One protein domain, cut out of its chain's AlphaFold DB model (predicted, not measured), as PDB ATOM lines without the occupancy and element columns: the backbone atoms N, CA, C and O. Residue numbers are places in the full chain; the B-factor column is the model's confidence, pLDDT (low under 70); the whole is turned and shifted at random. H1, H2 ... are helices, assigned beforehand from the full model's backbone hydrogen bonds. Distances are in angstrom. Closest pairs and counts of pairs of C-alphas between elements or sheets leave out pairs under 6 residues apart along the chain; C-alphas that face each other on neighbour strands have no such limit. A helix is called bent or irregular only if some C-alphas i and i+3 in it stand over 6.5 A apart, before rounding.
ATOM      1  N   GLY A 670     124.967  62.923  67.735       86.94
ATOM      2  CA  GLY A 670     124.404  62.931  66.383       86.94
ATOM      3  C   GLY A 670     122.908  62.617  66.338       86.94
ATOM      4  O   GLY A 670     122.162  63.301  65.639       86.94
ATOM      5  N   GLU A 671     122.452  61.630  67.112       87.31
ATOM      6  CA  GLU A 671     121.021  61.308  67.219       87.31
ATOM      7  C   GLU A 671     120.241  62.440  67.894       87.31
ATOM      8  O   GLU A 671     119.223  62.875  67.363       87.31
ATOM      9  N   GLN A 672     120.781  63.003  68.983       90.62
ATOM     10  CA  GLN A 672     120.194  64.157  69.674       90.62
ATOM     11  C   GLN A 672     120.046  65.363  68.737       90.62
ATOM     12  O   GLN A 672     118.988  65.986  68.686       90.62
ATOM     13  N   LEU A 673     121.078  65.678  67.944       92.12
ATOM     14  CA  LEU A 673     121.010  66.747  66.946       92.12
ATOM     15  C   LEU A 673     119.893  66.497  65.920       92.12
ATOM     16  O   LEU A 673     119.098  67.400  65.664       92.12
ATOM     17  N   LYS A 674     119.804  65.282  65.359       89.81
ATOM     18  CA  LYS A 674     118.744  64.917  64.401       89.81
ATOM     19  C   LYS A 674     117.349  65.033  65.014       89.81
ATOM     20  O   LYS A 674     116.455  65.587  64.378       89.81
ATOM     21  N   GLU A 675     117.172  64.550  66.242       91.56
ATOM     22  CA  GLU A 675     115.909  64.621  66.977       91.56
ATOM     23  C   GLU A 675     115.489  66.076  67.231       91.56
ATOM     24  O   GLU A 675     114.352  66.450  66.938       91.56
ATOM     25  N   HIS A 676     116.406  66.927  67.704       92.50
ATOM     26  CA  HIS A 676     116.120  68.344  67.926       92.50
ATOM     27  C   HIS A 676     115.845  69.104  66.624       92.50
ATOM     28  O   HIS A 676     114.921  69.911  66.600       92.50
ATOM     29  N   VAL A 677     116.564  68.828  65.528       92.44
ATOM     30  CA  VAL A 677     116.268  69.423  64.209       92.44
ATOM     31  C   VAL A 677     114.887  68.992  63.703       92.44
ATOM     32  O   VAL A 677     114.132  69.835  63.221       92.44
ATOM     33  N   ALA A 678     114.517  67.715  63.846       92.25
ATOM     34  CA  ALA A 678     113.200  67.222  63.441       92.25
ATOM     35  C   ALA A 678     112.064  67.873  64.251       92.25
ATOM     36  O   ALA A 678     111.125  68.406  63.659       92.25
ATOM     37  N   LYS A 679     112.191  67.915  65.587       92.25
ATOM     38  CA  LYS A 679     111.232  68.588  66.480       92.25
ATOM     39  C   LYS A 679     111.139  70.092  66.214       92.25
ATOM     40  O   LYS A 679     110.049  70.644  66.235       92.25
ATOM     41  N   MET A 680     112.261  70.758  65.934       92.88
ATOM     42  CA  MET A 680     112.284  72.184  65.585       92.88
ATOM     43  C   MET A 680     111.595  72.473  64.245       92.88
ATOM     44  O   MET A 680     110.950  73.509  64.109       92.88
ATOM     45  N   LYS A 681     111.690  71.562  63.267       92.31
ATOM     46  CA  LYS A 681     110.981  71.688  61.984       92.31
ATOM     47  C   LYS A 681     109.476  71.476  62.117       92.31
ATOM     48  O   LYS A 681     108.730  72.196  61.467       92.31
ATOM     49  N   SER A 682     109.014  70.539  62.950       90.06
ATOM     50  CA  SER A 682     107.569  70.313  63.126       90.06
ATOM     51  C   SER A 682     106.852  71.488  63.795       90.06
ATOM     52  O   SER A 682     105.677  71.700  63.524       90.06
ATOM     53  N   ILE A 683     107.555  72.270  64.623       90.62
ATOM     54  CA  ILE A 683     106.989  73.433  65.327       90.62
ATOM     55  C   ILE A 683     107.159  74.761  64.571       90.62
ATOM     56  O   ILE A 683     106.746  75.801  65.080       90.62
ATOM     57  N   LEU A 684     107.793  74.768  63.390       85.50
ATOM     58  CA  LEU A 684     108.161  76.013  62.700       85.50
ATOM     59  C   LEU A 684     106.929  76.858  62.343       85.50
ATOM     60  O   LEU A 684     106.920  78.080  62.517       85.50
ATOM     61  N   ASP A 685     105.858  76.188  61.922       82.94
ATOM     62  CA  ASP A 685     104.571  76.799  61.589       82.94
ATOM     63  C   ASP A 685     103.676  77.017  62.823       82.94
ATOM     64  O   ASP A 685     102.770  77.848  62.777       82.94
ATOM     65  N   GLU A 686     103.956  76.371  63.962       83.81
ATOM     66  CA  GLU A 686     103.131  76.481  65.172       83.81
ATOM     67  C   GLU A 686     103.136  77.897  65.766       83.81
ATOM     68  O   GLU A 686     104.152  78.595  65.825       83.81
ATOM     69  N   ASP A 687     101.967  78.324  66.243       71.69
ATOM     70  CA  ASP A 687     101.765  79.643  66.846       71.69
ATOM     71  C   ASP A 687     102.075  79.691  68.355       71.69
ATOM     72  O   ASP A 687     102.193  80.783  68.922       71.69
ATOM     73  N   GLY A 688     102.174  78.535  69.015       75.75
ATOM     74  CA  GLY A 688     102.429  78.414  70.454       75.75
ATOM     75  C   GLY A 688     103.918  78.443  70.806       75.75
ATOM     76  O   GLY A 688     104.772  78.124  69.979       75.75
ATOM     77  N   PHE A 689     104.246  78.804  72.050       82.44
ATOM     78  CA  PHE A 689     105.605  78.648  72.572       82.44
ATOM     79  C   PHE A 689     105.866  77.175  72.906       82.44
ATOM     80  O   PHE A 689     105.205  76.610  73.774       82.44
ATOM     81  N   SER A 690     106.800  76.547  72.192       87.25
ATOM     82  CA  SER A 690     107.023  75.101  72.278       87.25
ATOM     83  C   SER A 690     108.115  74.723  73.278       87.25
ATOM     84  O   SER A 690     109.202  75.303  73.288       87.25
ATOM     85  N   GLU A 691     107.883  73.662  74.053       88.31
ATOM     86  CA  GLU A 691     108.906  73.063  74.918       88.31
ATOM     87  C   GLU A 691     110.125  72.574  74.109       88.31
ATOM     88  O   GLU A 691     111.266  72.680  74.559       88.31
ATOM     89  N   HIS A 692     109.917  72.109  72.872       90.00
ATOM     90  CA  HIS A 692     111.003  71.648  72.004       90.00
ATOM     91  C   HIS A 692     111.988  72.769  71.641       90.00
ATOM     92  O   HIS A 692     113.188  72.508  71.530       90.00
ATOM     93  N   PHE A 693     111.514  74.017  71.539       91.69
ATOM     94  CA  PHE A 693     112.376  75.189  71.375       91.69
ATOM     95  C   PHE A 693     113.237  75.433  72.625       91.69
ATOM     96  O   PHE A 693     114.445  75.639  72.506       91.69
ATOM     97  N   VAL A 694     112.652  75.332  73.824       90.81
ATOM     98  CA  VAL A 694     113.386  75.461  75.099       90.81
ATOM     99  C   VAL A 694     114.485  74.399  75.207       90.81
ATOM    100  O   VAL A 694     115.641  74.719  75.494       90.81
ATOM    101  N   GLN A 695     114.147  73.140  74.917       91.69
ATOM    102  CA  GLN A 695     115.099  72.026  74.916       91.69
ATOM    103  C   GLN A 695     116.248  72.267  73.914       91.69
ATOM    104  O   GLN A 695     117.416  72.103  74.271       91.69
ATOM    105  N   ALA A 696     115.938  72.732  72.696       92.44
ATOM    106  CA  ALA A 696     116.930  73.051  71.668       92.44
ATOM    107  C   ALA A 696     117.887  74.190  72.086       92.44
ATOM    108  O   ALA A 696     119.105  74.050  71.952       92.44
ATOM    109  N   VAL A 697     117.366  75.291  72.644       92.56
ATOM    110  CA  VAL A 697     118.170  76.436  73.126       92.56
ATOM    111  C   VAL A 697     119.130  76.028  74.250       92.56
ATOM    112  O   VAL A 697     120.274  76.496  74.282       92.56
ATOM    113  N   ASN A 698     118.696  75.136  75.141       91.94
ATOM    114  CA  ASN A 698     119.506  74.671  76.267       91.94
ATOM    115  C   ASN A 698     120.621  73.703  75.838       91.94
ATOM    116  O   ASN A 698     121.726  73.767  76.375       91.94
ATOM    117  N   ILE A 699     120.371  72.823  74.861       92.69
ATOM    118  CA  ILE A 699     121.339  71.784  74.468       92.69
ATOM    119  C   ILE A 699     122.322  72.222  73.368       92.69
ATOM    120  O   ILE A 699     123.403  71.640  73.260       92.69
ATOM    121  N   VAL A 700     121.996  73.248  72.568       92.38
ATOM    122  CA  VAL A 700     122.780  73.599  71.365       92.38
ATOM    123  C   VAL A 700     124.251  73.925  71.646       92.38
ATOM    124  O   VAL A 700     125.099  73.580  70.829       92.38
ATOM    125  N   ASP A 701     124.595  74.498  72.804       91.19
ATOM    126  CA  ASP A 701     125.999  74.787  73.148       91.19
ATOM    127  C   ASP A 701     126.779  73.500  73.464       91.19
ATOM    128  O   ASP A 701     127.937  73.356  73.072       91.19
ATOM    129  N   THR A 702     126.126  72.521  74.099       91.44
ATOM    130  CA  THR A 702     126.684  71.180  74.336       91.44
ATOM    131  C   THR A 702     126.929  70.457  73.012       91.44
ATOM    132  O   THR A 702     128.014  69.914  72.806       91.44
ATOM    133  N   LEU A 703     125.966  70.508  72.083       91.75
ATOM    134  CA  LEU A 703     126.118  69.934  70.740       91.75
ATOM    135  C   LEU A 703     127.235  70.639  69.953       91.75
ATOM    136  O   LEU A 703     128.082  69.978  69.360       91.75
ATOM    137  N   LYS A 704     127.290  71.975  70.001       90.56
ATOM    138  CA  LYS A 704     128.302  72.806  69.327       90.56
ATOM    139  C   LYS A 704     129.729  72.533  69.809       90.56
ATOM    140  O   LYS A 704     130.657  72.621  69.013       90.56
ATOM    141  N   ASN A 705     129.898  72.209  71.091       89.62
ATOM    142  CA  ASN A 705     131.195  71.866  71.679       89.62
ATOM    143  C   ASN A 705     131.561  70.378  71.495       89.62
ATOM    144  O   ASN A 705     132.741  70.034  71.530       89.62
ATOM    145  N   GLY A 706     130.569  69.495  71.332       86.94
ATOM    146  CA  GLY A 706     130.763  68.052  71.156       86.94
ATOM    147  C   GLY A 706     130.895  67.584  69.701       86.94
ATOM    148  O   GLY A 706     131.359  66.469  69.468       86.94
ATOM    149  N   LEU A 707     130.484  68.402  68.730       91.81
ATOM    150  CA  LEU A 707     130.459  68.071  67.303       91.81
ATOM    151  C   LEU A 707     131.442  68.924  66.489       91.81
ATOM    152  O   LEU A 707     132.025  69.889  66.978       91.81
ATOM    153  N   ARG A 708     131.622  68.551  65.217       91.69
ATOM    154  CA  ARG A 708     132.453  69.304  64.271       91.69
ATOM    155  C   ARG A 708     131.906  70.702  64.026       91.69
ATOM    156  O   ARG A 708     130.701  70.956  64.116       91.69
ATOM    157  N   LYS A 709     132.808  71.604  63.642       88.38
ATOM    158  CA  LYS A 709     132.446  72.966  63.254       88.38
ATOM    159  C   LYS A 709     131.382  72.936  62.141       88.38
ATOM    160  O   LYS A 709     131.463  72.121  61.229       88.38
ATOM    161  N   ASN A 710     130.396  73.826  62.237       89.19
ATOM    162  CA  ASN A 710     129.228  73.941  61.354       89.19
ATOM    163  C   ASN A 710     128.196  72.785  61.420       89.19
ATOM    164  O   ASN A 710     127.141  72.893  60.804       89.19
ATOM    165  N   ALA A 711     128.417  71.708  62.192       90.19
ATOM    166  CA  ALA A 711     127.462  70.587  62.277       90.19
ATOM    167  C   ALA A 711     126.093  70.978  62.867       90.19
ATOM    168  O   ALA A 711     125.094  70.318  62.609       90.19
ATOM    169  N   VAL A 712     126.044  72.037  63.681       93.06
ATOM    170  CA  VAL A 712     124.825  72.525  64.349       93.06
ATOM    171  C   VAL A 712     124.186  73.726  63.642       93.06
ATOM    172  O   VAL A 712     123.243  74.305  64.178       93.06
ATOM    173  N   ASP A 713     124.679  74.130  62.467       92.19
ATOM    174  CA  ASP A 713     124.263  75.382  61.818       92.19
ATOM    175  C   ASP A 713     122.785  75.367  61.393       92.19
ATOM    176  O   ASP A 713     122.107  76.386  61.514       92.19
ATOM    177  N   GLU A 714     122.248  74.211  60.990       92.38
ATOM    178  CA  GLU A 714     120.814  74.047  60.713       92.38
ATOM    179  C   GLU A 714     119.969  74.259  61.981       92.38
ATOM    180  O   GLU A 714     119.016  75.039  61.971       92.38
ATOM    181  N   LEU A 715     120.357  73.641  63.104       92.69
ATOM    182  CA  LEU A 715     119.678  73.824  64.390       92.69
ATOM    183  C   LEU A 715     119.770  75.280  64.872       92.69
ATOM    184  O   LEU A 715     118.783  75.834  65.351       92.69
ATOM    185  N   LEU A 716     120.929  75.922  64.706       92.25
ATOM    186  CA  LEU A 716     121.113  77.344  65.006       92.25
ATOM    187  C   LEU A 716     120.240  78.235  64.114       92.25
ATOM    188  O   LEU A 716     119.692  79.215  64.613       92.25
ATOM    189  N   SER A 717     120.061  77.902  62.832       92.25
ATOM    190  CA  SER A 717     119.158  78.634  61.935       92.25
ATOM    191  C   SER A 717     117.699  78.515  62.381       92.25
ATOM    192  O   SER A 717     117.017  79.532  62.492       92.25
ATOM    193  N   LEU A 718     117.241  77.307  62.721       92.69
ATOM    194  CA  LEU A 718     115.879  77.064  63.215       92.69
ATOM    195  C   LEU A 718     115.630  77.770  64.560       92.69
ATOM    196  O   LEU A 718     114.597  78.411  64.749       92.69
ATOM    197  N   ILE A 719     116.594  77.714  65.489       92.50
ATOM    198  CA  ILE A 719     116.528  78.462  66.755       92.50
ATOM    199  C   ILE A 719     116.450  79.964  66.471       92.50
ATOM    200  O   ILE A 719     115.646  80.653  67.095       92.50
ATOM    201  N   ARG A 720     117.252  80.487  65.535       91.50
ATOM    202  CA  ARG A 720     117.257  81.909  65.172       91.50
ATOM    203  C   ARG A 720     115.900  82.365  64.631       91.50
ATOM    204  O   ARG A 720     115.383  83.382  65.089       91.50
ATOM    205  N   GLU A 721     115.337  81.617  63.688       91.00
ATOM    206  CA  GLU A 721     114.047  81.902  63.052       91.00
ATOM    207  C   GLU A 721     112.904  81.898  64.075       91.00
ATOM    208  O   GLU A 721     112.176  82.886  64.196       91.00
ATOM    209  N   MET A 722     112.824  80.859  64.914       90.25
ATOM    210  CA  MET A 722     111.828  80.781  65.989       90.25
ATOM    211  C   MET A 722     112.021  81.872  67.050       90.25
ATOM    212  O   MET A 722     111.047  82.462  67.511       90.25
ATOM    213  N   THR A 723     113.268  82.214  67.392       91.19
ATOM    214  CA  THR A 723     113.572  83.336  68.299       91.19
ATOM    215  C   THR A 723     113.049  84.657  67.738       91.19
ATOM    216  O   THR A 723     112.470  85.450  68.480       91.19
ATOM    217  N   GLN A 724     113.211  84.894  66.431       89.88
ATOM    218  CA  GLN A 724     112.672  86.079  65.773       89.88
ATOM    219  C   GLN A 724     111.136  86.078  65.784       89.88
ATOM    220  O   GLN A 724     110.550  87.041  66.281       89.88
ATOM    221  N   LYS A 725     110.498  84.982  65.344       88.62
ATOM    222  CA  LYS A 725     109.033  84.801  65.342       88.62
ATOM    223  C   LYS A 725     108.424  85.086  66.721       88.62
ATOM    224  O   LYS A 725     107.485  85.873  66.841       88.62
ATOM    225  N   TYR A 726     108.985  84.493  67.776       88.88
ATOM    226  CA  TYR A 726     108.489  84.645  69.144       88.88
ATOM    227  C   TYR A 726     108.716  86.045  69.728       88.88
ATOM    228  O   TYR A 726     107.810  86.581  70.368       88.88
ATOM    229  N   ILE A 727     109.879  86.667  69.503       88.62
ATOM    230  CA  ILE A 727     110.137  88.031  69.996       88.62
ATOM    231  C   ILE A 727     109.250  89.050  69.284       88.62
ATOM    232  O   ILE A 727     108.715  89.941  69.941       88.62
ATOM    233  N   GLU A 728     109.068  88.934  67.968       88.12
ATOM    234  CA  GLU A 728     108.192  89.832  67.212       88.12
ATOM    235  C   GLU A 728     106.729  89.693  67.664       88.12
ATOM    236  O   GLU A 728     106.064  90.708  67.878       88.12
ATOM    237  N   LYS A 729     106.264  88.462  67.925       85.31
ATOM    238  CA  LYS A 729     104.922  88.183  68.464       85.31
ATOM    239  C   LYS A 729     104.715  88.747  69.877       85.31
ATOM    240  O   LYS A 729     103.702  89.400  70.114       85.31
ATOM    241  N   LEU A 730     105.675  88.563  70.790       84.31
ATOM    242  CA  LEU A 730     105.626  89.155  72.137       84.31
ATOM    243  C   LEU A 730     105.655  90.687  72.089       84.31
ATOM    244  O   LEU A 730     104.816  91.334  72.706       84.31
ATOM    245  N   CYS A 731     106.568  91.276  71.308       83.69
ATOM    246  CA  CYS A 731     106.698  92.732  71.194       83.69
ATOM    247  C   CYS A 731     105.472  93.408  70.556       83.69
ATOM    248  O   CYS A 731     105.293  94.614  70.726       83.69
ATOM    249  N   ALA A 732     104.648  92.661  69.813       83.25
ATOM    250  CA  ALA A 732     103.380  93.135  69.264       83.25
ATOM    251  C   ALA A 732     102.224  93.110  70.285       83.25
ATOM    252  O   ALA A 732     101.223  93.797  70.075       83.25
ATOM    253  N   SER A 733     102.349  92.360  71.389       74.94
ATOM    254  CA  SER A 733     101.357  92.336  72.469       74.94
ATOM    255  C   SER A 733     101.664  93.397  73.538       74.94
ATOM    256  O   SER A 733     102.778  93.435  74.069       74.94
ATOM    257  N   PRO A 734     100.685  94.241  73.919       63.88
ATOM    258  CA  PRO A 734     100.789  95.105  75.094       63.88
ATOM    259  C   PRO A 734     100.412  94.385  76.403       63.88
ATOM    260  O   PRO A 734     100.621  94.941  77.478       63.88
ATOM    261  N   ALA A 735      99.832  93.182  76.327       65.88
ATOM    262  CA  ALA A 735      99.463  92.365  77.479       65.88
ATOM    263  C   ALA A 735     100.491  91.247  77.691       65.88
ATOM    264  O   ALA A 735     100.925  90.618  76.723       65.88
ATOM    265  N   VAL A 736     100.846  91.004  78.954       69.81
ATOM    266  CA  VAL A 736     101.838  90.008  79.378       69.81
ATOM    267  C   VAL A 736     101.248  89.177  80.514       69.81
ATOM    268  O   VAL A 736     100.597  89.711  81.413       69.81
ATOM    269  N   SER A 737     101.463  87.871  80.447       68.25
ATOM    270  CA  SER A 737     100.995  86.851  81.383       68.25
ATOM    271  C   SER A 737     102.138  86.321  82.255       68.25
ATOM    272  O   SER A 737     103.315  86.517  81.954       68.25
ATOM    273  N   GLU A 738     101.808  85.597  83.325       62.84
ATOM    274  CA  GLU A 738     102.803  84.895  84.150       62.84
ATOM    275  C   GLU A 738     103.687  83.938  83.320       62.84
ATOM    276  O   GLU A 738     104.911  83.934  83.476       62.84
ATOM    277  N   SER A 739     103.084  83.181  82.391       63.34
ATOM    278  CA  SER A 739     103.783  82.212  81.531       63.34
ATOM    279  C   SER A 739     104.863  82.836  80.645       63.34
ATOM    280  O   SER A 739     105.829  82.161  80.281       63.34
ATOM    281  N   ASP A 740     104.759  84.134  80.347       71.31
ATOM    282  CA  ASP A 740     105.734  84.828  79.507       71.31
ATOM    283  C   ASP A 740     107.080  85.027  80.223       71.31
ATOM    284  O   ASP A 740     108.107  85.187  79.567       71.31
ATOM    285  N   GLY A 741     107.130  84.958  81.560       71.50
ATOM    286  CA  GLY A 741     108.367  85.158  82.326       71.50
ATOM    287  C   GLY A 741     109.468  84.147  81.980       71.50
ATOM    288  O   GLY A 741     110.607  84.533  81.704       71.50
ATOM    289  N   GLY A 742     109.119  82.856  81.923       75.19
ATOM    290  CA  GLY A 742     110.047  81.798  81.504       75.19
ATOM    291  C   GLY A 742     110.413  81.898  80.019       75.19
ATOM    292  O   GLY A 742     111.582  81.762  79.651       75.19
ATOM    293  N   MET A 743     109.432  82.226  79.173       82.50
ATOM    294  CA  MET A 743     109.624  82.451  77.736       82.50
ATOM    295  C   MET A 743     110.629  83.582  77.464       82.50
ATOM    296  O   MET A 743     111.544  83.408  76.660       82.50
ATOM    297  N   ILE A 744     110.530  84.709  78.176       84.62
ATOM    298  CA  ILE A 744     111.447  85.853  78.047       84.62
ATOM    299  C   ILE A 744     112.892  85.456  78.375       84.62
ATOM    300  O   ILE A 744     113.811  85.833  77.643       84.62
ATOM    301  N   GLN A 745     113.111  84.669  79.433       84.12
ATOM    302  CA  GLN A 745     114.454  84.236  79.831       84.12
ATOM    303  C   GLN A 745     115.085  83.275  78.808       84.12
ATOM    304  O   GLN A 745     116.264  83.424  78.466       84.12
ATOM    305  N   VAL A 746     114.303  82.337  78.260       89.00
ATOM    306  CA  VAL A 746     114.762  81.441  77.182       89.00
ATOM    307  C   VAL A 746     115.063  82.234  75.908       89.00
ATOM    308  O   VAL A 746     116.115  82.035  75.308       89.00
ATOM    309  N   LEU A 747     114.200  83.179  75.518       89.38
ATOM    310  CA  LEU A 747     114.416  84.013  74.333       89.38
ATOM    311  C   LEU A 747     115.645  84.918  74.469       89.38
ATOM    312  O   LEU A 747     116.398  85.052  73.509       89.38
ATOM    313  N   MET A 748     115.911  85.482  75.651       87.69
ATOM    314  CA  MET A 748     117.145  86.244  75.886       87.69
ATOM    315  C   MET A 748     118.385  85.350  75.742       87.69
ATOM    316  O   MET A 748     119.337  85.708  75.050       87.69
ATOM    317  N   THR A 749     118.334  84.144  76.319       89.19
ATOM    318  CA  THR A 749     119.392  83.127  76.194       89.19
ATOM    319  C   THR A 749     119.598  82.690  74.738       89.19
ATOM    320  O   THR A 749     120.728  82.449  74.318       89.19
ATOM    321  N   ALA A 750     118.525  82.612  73.947       88.94
ATOM    322  CA  ALA A 750     118.583  82.273  72.531       88.94
ATOM    323  C   ALA A 750     119.201  83.401  71.691       88.94
ATOM    324  O   ALA A 750     120.112  83.141  70.907       88.94
ATOM    325  N   VAL A 751     118.774  84.657  71.882       90.25
ATOM    326  CA  VAL A 751     119.329  85.825  71.171       90.25
ATOM    327  C   VAL A 751     120.825  85.995  71.441       90.25
ATOM    328  O   VAL A 751     121.580  86.299  70.517       90.25
ATOM    329  N   ASP A 752     121.273  85.739  72.671       87.56
ATOM    330  CA  ASP A 752     122.672  85.927  73.077       87.56
ATOM    331  C   ASP A 752     123.653  84.962  72.397       87.56
ATOM    332  O   ASP A 752     124.853  85.240  72.337       87.56
ATOM    333  N   LYS A 753     123.151  83.889  71.777       85.62
ATOM    334  CA  LYS A 753     123.943  82.976  70.941       85.62
ATOM    335  C   LYS A 753     124.287  83.562  69.561       85.62
ATOM    336  O   LYS A 753     125.160  83.015  68.883       85.62
ATOM    337  N   PHE A 754     123.654  84.666  69.140       86.94
ATOM    338  CA  PHE A 754     123.801  85.251  67.800       86.94
ATOM    339  C   PHE A 754     124.406  86.672  67.827       86.94
ATOM    340  O   PHE A 754     123.677  87.658  67.946       86.94
ATOM    341  N   PRO A 755     125.725  86.839  67.603       75.62
ATOM    342  CA  PRO A 755     126.395  88.150  67.609       75.62
ATOM    343  C   PRO A 755     126.146  88.998  66.339       75.62
ATOM    344  O   PRO A 755     126.879  89.946  66.057       75.62
ATOM    345  N   GLN A 756     125.148  88.643  65.527       81.56
ATOM    346  CA  GLN A 756     124.848  89.276  64.240       81.56
ATOM    347  C   GLN A 756     124.122  90.616  64.443       81.56
ATOM    348  O   GLN A 756     123.318  90.765  65.360       81.56
ATOM    349  N   LYS A 757     124.373  91.601  63.568       78.38
ATOM    350  CA  LYS A 757     123.831  92.974  63.674       78.38
ATOM    351  C   LYS A 757     122.300  93.003  63.780       78.38
ATOM    352  O   LYS A 757     121.736  93.790  64.534       78.38
ATOM    353  N   ASP A 758     121.659  92.132  63.023       79.44
ATOM    354  CA  ASP A 758     120.219  91.948  62.892       79.44
ATOM    355  C   ASP A 758     119.627  91.403  64.209       79.44
ATOM    356  O   ASP A 758     118.698  91.987  64.768       79.44
ATOM    357  N   MET A 759     120.257  90.373  64.787       83.81
ATOM    358  CA  MET A 759     119.887  89.826  66.102       83.81
ATOM    359  C   MET A 759     120.206  90.793  67.254       83.81
ATOM    360  O   MET A 759     119.447  90.869  68.215       83.81
ATOM    361  N   LEU A 760     121.256  91.614  67.143       85.25
ATOM    362  CA  LEU A 760     121.553  92.689  68.100       85.25
ATOM    363  C   LEU A 760     120.478  93.789  68.098       85.25
ATOM    364  O   LEU A 760     120.125  94.303  69.160       85.25
ATOM    365  N   GLN A 761     119.920  94.141  66.934       85.50
ATOM    366  CA  GLN A 761     118.780  95.063  66.858       85.50
ATOM    367  C   GLN A 761     117.516  94.449  67.468       85.50
ATOM    368  O   GLN A 761     116.803  95.134  68.205       85.50
ATOM    369  N   LEU A 762     117.264  93.160  67.213       87.06
ATOM    370  CA  LEU A 762     116.179  92.413  67.845       87.06
ATOM    371  C   LEU A 762     116.344  92.385  69.377       87.06
ATOM    372  O   LEU A 762     115.410  92.753  70.086       87.06
ATOM    373  N   LYS A 763     117.556  92.099  69.887       88.44
ATOM    374  CA  LYS A 763     117.902  92.166  71.321       88.44
ATOM    375  C   LYS A 763     117.568  93.528  71.926       88.44
ATOM    376  O   LYS A 763     116.948  93.607  72.981       88.44
ATOM    377  N   GLN A 764     117.962  94.615  71.260       87.38
ATOM    378  CA  GLN A 764     117.709  95.974  71.744       87.38
ATOM    379  C   GLN A 764     116.220  96.339  71.757       87.38
ATOM    380  O   GLN A 764     115.781  97.031  72.675       87.38
ATOM    381  N   LYS A 765     115.438  95.888  70.766       86.44
ATOM    382  CA  LYS A 765     113.973  96.033  70.775       86.44
ATOM    383  C   LYS A 765     113.363  95.243  71.934       86.44
ATOM    384  O   LYS A 765     112.605  95.815  72.712       86.44
ATOM    385  N   PHE A 766     113.757  93.980  72.092       88.75
ATOM    386  CA  PHE A 766     113.215  93.085  73.110       88.75
ATOM    387  C   PHE A 766     113.539  93.555  74.534       88.75
ATOM    388  O   PHE A 766     112.641  93.630  75.360       88.75
ATOM    389  N   LEU A 767     114.770  94.007  74.802       87.12
ATOM    390  CA  LEU A 767     115.151  94.608  76.090       87.12
ATOM    391  C   LEU A 767     114.382  95.902  76.408       87.12
ATOM    392  O   LEU A 767     114.110  96.183  77.574       87.12
ATOM    393  N   LYS A 768     114.033  96.713  75.398       85.81
ATOM    394  CA  LYS A 768     113.190  97.905  75.596       85.81
ATOM    395  C   LYS A 768     111.746  97.524  75.917       85.81
ATOM    396  O   LYS A 768     111.179  98.093  76.844       85.81
ATOM    397  N   TRP A 769     111.185  96.560  75.184       87.44
ATOM    398  CA  TRP A 769     109.850  96.026  75.453       87.44
ATOM    399  C   TRP A 769     109.784  95.393  76.849       87.44
ATOM    400  O   TRP A 769     108.946  95.803  77.646       87.44
ATOM    401  N   GLN A 770     110.743  94.525  77.201       83.44
ATOM    402  CA  GLN A 770     110.844  93.881  78.514       83.44
ATOM    403  C   GLN A 770     110.805  94.915  79.644       83.44
ATOM    404  O   GLN A 770     109.962  94.809  80.527       83.44
ATOM    405  N   LYS A 771     111.629  95.972  79.571       82.81
ATOM    406  CA  LYS A 771     111.607  97.071  80.553       82.81
ATOM    407  C   LYS A 771     110.258  97.789  80.642       82.81
ATOM    408  O   LYS A 771     109.881  98.214  81.726       82.81
ATOM    409  N   SER A 772     109.535  97.934  79.529       81.56
ATOM    410  CA  SER A 772     108.221  98.595  79.521       81.56
ATOM    411  C   SER A 772     107.093  97.751  80.129       81.56
ATOM    412  O   SER A 772     106.107  98.320  80.587       81.56
ATOM    413  N   VAL A 773     107.249  96.423  80.179       78.75
ATOM    414  CA  VAL A 773     106.252  95.485  80.734       78.75
ATOM    415  C   VAL A 773     106.659  94.878  82.084       78.75
ATOM    416  O   VAL A 773     105.860  94.184  82.707       78.75
ATOM    417  N   GLN A 774     107.880  95.141  82.560       76.38
ATOM    418  CA  GLN A 774     108.490  94.461  83.710       76.38
ATOM    419  C   GLN A 774     107.670  94.587  85.002       76.38
ATOM    420  O   GLN A 774     107.430  93.593  85.683       76.38
ATOM    421  N   VAL A 775     107.147  95.785  85.277       74.69
ATOM    422  CA  VAL A 775     106.271  96.057  86.430       74.69
ATOM    423  C   VAL A 775     104.975  95.241  86.361       74.69
ATOM    424  O   VAL A 775     104.474  94.790  87.390       74.69
ATOM    425  N   GLU A 776     104.420  95.028  85.166       74.75
ATOM    426  CA  GLU A 776     103.192  94.246  84.989       74.75
ATOM    427  C   GLU A 776     103.468  92.741  85.100       74.75
ATOM    428  O   GLU A 776     102.706  92.026  85.747       74.75
ATOM    429  N   LEU A 777     104.612  92.274  84.584       73.00
ATOM    430  CA  LEU A 777     105.093  90.903  84.776       73.00
ATOM    431  C   LEU A 777     105.293  90.583  86.270       73.00
ATOM    432  O   LEU A 777     104.828  89.547  86.741       73.00
ATOM    433  N   HIS A 778     105.915  91.485  87.039       73.56
ATOM    434  CA  HIS A 778     106.083  91.317  88.486       73.56
ATOM    435  C   HIS A 778     104.737  91.275  89.233       73.56
ATOM    436  O   HIS A 778     104.577  90.471  90.155       73.56
ATOM    437  N   LYS A 779     103.734  92.073  88.827       74.25
ATOM    438  CA  LYS A 779     102.367  91.982  89.386       74.25
ATOM    439  C   LYS A 779     101.700  90.644  89.068       74.25
ATOM    440  O   LYS A 779     101.101  90.059  89.964       74.25
ATOM    441  N   GLN A 780     101.802  90.166  87.826       73.44
ATOM    442  CA  GLN A 780     101.250  88.874  87.397       73.44
ATOM    443  C   GLN A 780     101.868  87.723  88.207       73.44
ATOM    444  O   GLN A 780     101.140  86.914  88.775       73.44
ATOM    445  N   GLN A 781     103.198  87.714  88.359       71.31
ATOM    446  CA  GLN A 781     103.922  86.733  89.179       71.31
ATOM    447  C   GLN A 781     103.509  86.780  90.659       71.31
ATOM    448  O   GLN A 781     103.284  85.737  91.268       71.31
ATOM    449  N   ALA A 782     103.348  87.973  91.242       70.06
ATOM    450  CA  ALA A 782     102.874  88.113  92.621       70.06
ATOM    451  C   ALA A 782     101.417  87.654  92.805       70.06
ATOM    452  O   ALA A 782     101.099  87.014  93.806       70.06
ATOM    453  N   ALA A 783     100.536  87.957  91.846       72.00
ATOM    454  CA  ALA A 783      99.143  87.518  91.870       72.00
ATOM    455  C   ALA A 783      99.032  85.989  91.760       72.00
ATOM    456  O   ALA A 783      98.255  85.372  92.489       72.00
ATOM    457  N   ALA A 784      99.844  85.371  90.903       68.88
ATOM    458  CA  ALA A 784      99.900  83.924  90.754       68.88
ATOM    459  C   ALA A 784     100.471  83.222  91.993       68.88
ATOM    460  O   ALA A 784      99.848  82.283  92.485       68.88
ATOM    461  N   LEU A 785     101.582  83.715  92.559       71.25
ATOM    462  CA  LEU A 785     102.127  83.199  93.821       71.25
ATOM    463  C   LEU A 785     101.101  83.330  94.959       71.25
ATOM    464  O   LEU A 785     100.895  82.384  95.715       71.25
ATOM    465  N   GLY A 786     100.395  84.463  95.033       68.56
ATOM    466  CA  GLY A 786      99.294  84.677  95.975       68.56
ATOM    467  C   GLY A 786      98.153  83.669  95.806       68.56
ATOM    468  O   GLY A 786      97.695  83.103  96.795       68.56
ATOM    469  N   ASN A 787      97.739  83.378  94.568       71.62
ATOM    470  CA  ASN A 787      96.738  82.346  94.272       71.62
ATOM    471  C   ASN A 787      97.235  80.932  94.616       71.62
ATOM    472  O   ASN A 787      96.461  80.113  95.108       71.62
ATOM    473  N   LYS A 788      98.523  80.642  94.397       69.94
ATOM    474  CA  LYS A 788      99.166  79.375  94.773       69.94
ATOM    475  C   LYS A 788      99.110  79.174  96.288       69.94
ATOM    476  O   LYS A 788      98.597  78.158  96.742       69.94
ATOM    477  N   ILE A 789      99.508  80.194  97.049       67.94
ATOM    478  CA  ILE A 789      99.460  80.211  98.517       67.94
ATOM    479  C   ILE A 789      98.017  80.123  99.030       67.94
ATOM    480  O   ILE A 789      97.763  79.386  99.974       67.94
ATOM    481  N   LEU A 790      97.054  80.807  98.399       66.00
ATOM    482  CA  LEU A 790      95.627  80.698  98.738       66.00
ATOM    483  C   LEU A 790      95.070  79.285  98.513       66.00
ATOM    484  O   LEU A 790      94.279  78.813  99.324       66.00
ATOM    485  N   ASN A 791      95.492  78.605  97.445       65.00
ATOM    486  CA  ASN A 791      95.093  77.225  97.166       65.00
ATOM    487  C   ASN A 791      95.791  76.219  98.101       65.00
ATOM    488  O   ASN A 791      95.159  75.258  98.535       65.00
ATOM    489  N   GLN A 792      97.065  76.441  98.442       63.47
ATOM    490  CA  GLN A 792      97.824  75.594  99.372       63.47
ATOM    491  C   GLN A 792      97.358  75.767 100.823       63.47
ATOM    492  O   GLN A 792      97.224  74.779 101.531       63.47
ATOM    493  N   ALA A 793      96.981  76.978 101.243       57.16
ATOM    494  CA  ALA A 793      96.411  77.249 102.567       57.16
ATOM    495  C   ALA A 793      95.047  76.566 102.824       57.16
ATOM    496  O   ALA A 793      94.530  76.642 103.937       57.16
ATOM    497  N   GLY A 794      94.458  75.910 101.815       54.38
ATOM    498  CA  GLY A 794      93.301  75.023 101.968       54.38
ATOM    499  C   GLY A 794      93.641  73.578 102.371       54.38
ATOM    500  O   GLY A 794      92.728  72.844 102.740       54.38
ATOM    501  N   ASN A 795      94.917  73.175 102.319       56.44
ATOM    502  CA  ASN A 795      95.418  71.858 102.727       56.44
ATOM    503  C   ASN A 795      96.456  72.037 103.851       56.44
ATOM    504  O   ASN A 795      97.536  72.570 103.621       56.44
ATOM    505  N   GLU A 796      96.155  71.572 105.065       52.72
ATOM    506  CA  GLU A 796      96.886  71.932 106.299       52.72
ATOM    507  C   GLU A 796      98.322  71.356 106.452       52.72
ATOM    508  O   GLU A 796      98.890  71.452 107.540       52.72
ATOM    509  N   GLU A 797      98.935  70.774 105.408       50.88
ATOM    510  CA  GLU A 797     100.221  70.044 105.498       50.88
ATOM    511  C   GLU A 797     101.365  70.524 104.565       50.88
ATOM    512  O   GLU A 797     102.457  69.961 104.641       50.88
ATOM    513  N   GLU A 798     101.197  71.555 103.721       52.44
ATOM    514  CA  GLU A 798     102.305  72.093 102.890       52.44
ATOM    515  C   GLU A 798     102.925  73.395 103.441       52.44
ATOM    516  O   GLU A 798     102.228  74.332 103.833       52.44
ATOM    517  N   GLU A 799     104.262  73.478 103.429       56.59
ATOM    518  CA  GLU A 799     105.005  74.684 103.822       56.59
ATOM    519  C   GLU A 799     104.793  75.838 102.824       56.59
ATOM    520  O   GLU A 799     104.958  75.693 101.612       56.59
ATOM    521  N   VAL A 800     104.482  77.029 103.346       59.00
ATOM    522  CA  VAL A 800     104.365  78.257 102.544       59.00
ATOM    523  C   VAL A 800     105.744  78.639 101.973       59.00
ATOM    524  O   VAL A 800     106.703  78.712 102.747       59.00
ATOM    525  N   PRO A 801     105.881  78.970 100.670       62.81
ATOM    526  CA  PRO A 801     107.162  79.320 100.046       62.81
ATOM    527  C   PRO A 801     107.632  80.740 100.427       62.81
ATOM    528  O   PRO A 801     107.625  81.678  99.624       62.81
ATOM    529  N   VAL A 802     108.051  80.913 101.685       62.66
ATOM    530  CA  VAL A 802     108.465  82.206 102.263       62.66
ATOM    531  C   VAL A 802     109.666  82.815 101.524       62.66
ATOM    532  O   VAL A 802     109.721  84.032 101.355       62.66
ATOM    533  N   GLU A 803     110.601  81.995 101.035       62.75
ATOM    534  CA  GLU A 803     111.774  82.473 100.289       62.75
ATOM    535  C   GLU A 803     111.414  83.043  98.908       62.75
ATOM    536  O   GLU A 803     111.941  84.089  98.528       62.75
ATOM    537  N   GLU A 804     110.477  82.427  98.175       63.09
ATOM    538  CA  GLU A 804     109.991  82.967  96.894       63.09
ATOM    539  C   GLU A 804     109.281  84.312  97.106       63.09
ATOM    540  O   GLU A 804     109.497  85.271  96.357       63.09
ATOM    541  N   LEU A 805     108.491  84.409  98.180       64.25
ATOM    542  CA  LEU A 805     107.767  85.622  98.550       64.25
ATOM    543  C   LEU A 805     108.721  86.757  98.964       64.25
ATOM    544  O   LEU A 805     108.508  87.908  98.576       64.25
ATOM    545  N   ALA A 806     109.801  86.439  99.687       65.69
ATOM    546  CA  ALA A 806     110.860  87.386 100.039       65.69
ATOM    547  C   ALA A 806     111.617  87.896  98.798       65.69
ATOM    548  O   ALA A 806     111.784  89.107  98.635       65.69
ATOM    549  N   GLN A 807     111.996  87.000  97.877       68.94
ATOM    550  CA  GLN A 807     112.668  87.370  96.624       68.94
ATOM    551  C   GLN A 807     111.797  88.264  95.726       68.94
ATOM    552  O   GLN A 807     112.314  89.180  95.081       68.94
ATOM    553  N   LEU A 808     110.481  88.032  95.677       64.25
ATOM    554  CA  LEU A 808     109.536  88.905  94.969       64.25
ATOM    555  C   LEU A 808     109.417  90.280  95.642       64.25
ATOM    556  O   LEU A 808     109.458  91.304  94.959       64.25
ATOM    557  N   LEU A 809     109.342  90.323  96.975       64.50
ATOM    558  CA  LEU A 809     109.312  91.567  97.751       64.50
ATOM    559  C   LEU A 809     110.561  92.429  97.537       64.50
ATOM    560  O   LEU A 809     110.439  93.647  97.407       64.50
ATOM    561  N   ASP A 810     111.745  91.824  97.465       67.88
ATOM    562  CA  ASP A 810     112.990  92.564  97.236       67.88
ATOM    563  C   ASP A 810     113.123  93.061  95.786       67.88
ATOM    564  O   ASP A 810     113.582  94.186  95.576       67.88
ATOM    565  N   LYS A 811     112.606  92.321  94.789       66.94
ATOM    566  CA  LYS A 811     112.467  92.823  93.405       66.94
ATOM    567  C   LYS A 811     111.550  94.053  93.330       66.94
ATOM    568  O   LYS A 811     111.923  95.051  92.719       66.94
ATOM    569  N   PHE A 812     110.400  94.024  94.010       63.56
ATOM    570  CA  PHE A 812     109.487  95.176  94.079       63.56
ATOM    571  C   PHE A 812     110.073  96.389  94.816       63.56
ATOM    572  O   PHE A 812     109.730  97.523  94.481       63.56
ATOM    573  N   LYS A 813     110.943  96.186  95.816       60.78
ATOM    574  CA  LYS A 813     111.661  97.291  96.476       60.78
ATOM    575  C   LYS A 813     112.689  97.921  95.538       60.78
ATOM    576  O   LYS A 813     112.707  99.142  95.423       60.78
ATOM    577  N   ALA A 814     113.482  97.107  94.838       58.72
ATOM    578  CA  ALA A 814     114.524  97.579  93.924       58.72
ATOM    579  C   ALA A 814     113.977  98.427  92.757       58.72
ATOM    580  O   ALA A 814     114.641  99.357  92.311       58.72
ATOM    581  N   GLU A 815     112.755  98.155  92.286       55.12
ATOM    582  CA  GLU A 815     112.086  98.971  91.255       55.12
ATOM    583  C   GLU A 815     111.408 100.239  91.801       55.12
ATOM    584  O   GLU A 815     110.978 101.081  91.019       55.12
ATOM    585  N   LYS A 816     111.315 100.415  93.126       49.38
ATOM    586  CA  LYS A 816     110.752 101.626  93.749       49.38
ATOM    587  C   LYS A 816     111.796 102.727  93.989       49.38
ATOM    588  O   LYS A 816     111.435 103.822  94.415       49.38
TER     589      LYS A 816
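This is residues 670 to 816 of the 818 residues of the protein "Hypothetical protein" of Symbiodinium sp. KB8 (UniProt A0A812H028). The longest helix, H5, is bent like an elbow: its first arm, H5a, packs into a zigzag bundle with H1, H2, H3 and H4, and its second arm, H5b, leads away from the bundle, where H6 folds back along it as a two-helix hairpin. In the bundle H1, H3 and H5a make one layer and H2 and H4 the other, with H1 and H5a at opposite ends. The printed part has 147 residues with six named helices, H1 to H6 in that order along the chain, and no named strand; the class is all helix. The whole is loose, with a radius of gyration of the C-alphas of 18.3 A, and spans 53 by 36 by 27 A.

H5 covers residues 757 to 792 and was assigned as one helix by its hydrogen bonds, but it is bent: C-alphas 772 and 775 are 7.6 A apart. Its arm H5a, residues 757 to 772, is 22.9 A long and begins at C-alpha 757 at (123.831, 92.974, 63.674). Its arm H5b, residues 775 to 792, is 25.6 A long; residues 773 and 774 belong to neither arm. H4 is residues 740 to 751, 16.0 A, and H3 is residues 713 to 732, 28.4 A. H2, residues 691 to 706, is 22.7 A long and irregular, with C-alphas 698 and 701 7.2 A apart and a kink of 40 degrees near residue 699. H1 is residues 670 to 682, 18.7 A, and begins at C-alpha 670 at (124.404, 62.931, 66.383). H6, residues 802 to 814, is 18.5 A long and ends at C-alpha 814 at (114.524, 97.579, 93.924).

The lines of H5a and H5b stand at a steep tilt of 61 degrees. H1, H2, H3, H4 and H5a form an up-and-down bundle, each running against the one before it in the chain. H4 and H5a form a helical hairpin at a shallow tilt of 23 degrees; their closest C-alphas are those of Val 751 and Met 759, 6.5 A apart. H3 is the hub and touches four helices. It touches H5a with residues 724 to 731 alone, closest at the C-alphas of Cys 731 and Trp 769, 6.2 A. H3 and H4 run opposite ways at a steep tilt of 43 degrees, closest at the C-alphas of Thr 723 and Leu 747, 6.1 A. H2 touches H4 the same way at 29 degrees, a shallow tilt, with the C-alphas of Val 697 and Ala 750 closest at 5.9 A. H1 touches H2, closest at the C-alphas of His 676 and Ala 696, 6.1 A, and H3, closest at those of Val 677 and Leu 715, 5.6 A. H5b and H6 form a helical hairpin at a shallow tilt of 20 degrees, with the C-alphas of Ala 782 and Leu 808 closest at 7.1 A. H6 is apart from H4 and from H5a. In H1, H3, H4, H5a, H5b and H6 every O i to N i+4 pair is within hydrogen-bond range; in H2 10 of 12 are.

The two C-alphas farthest apart are those of Lys 709 and Glu 796, 55.8 A. The printed part has no cut. The link from H4 to H5 is tight, the other links are short, and no link is long. The mean pLDDT of the printed part is 79.9; residues 734 to 739, 784, 786 and 788 to 816 are under 70, and the mean of H6 is 64.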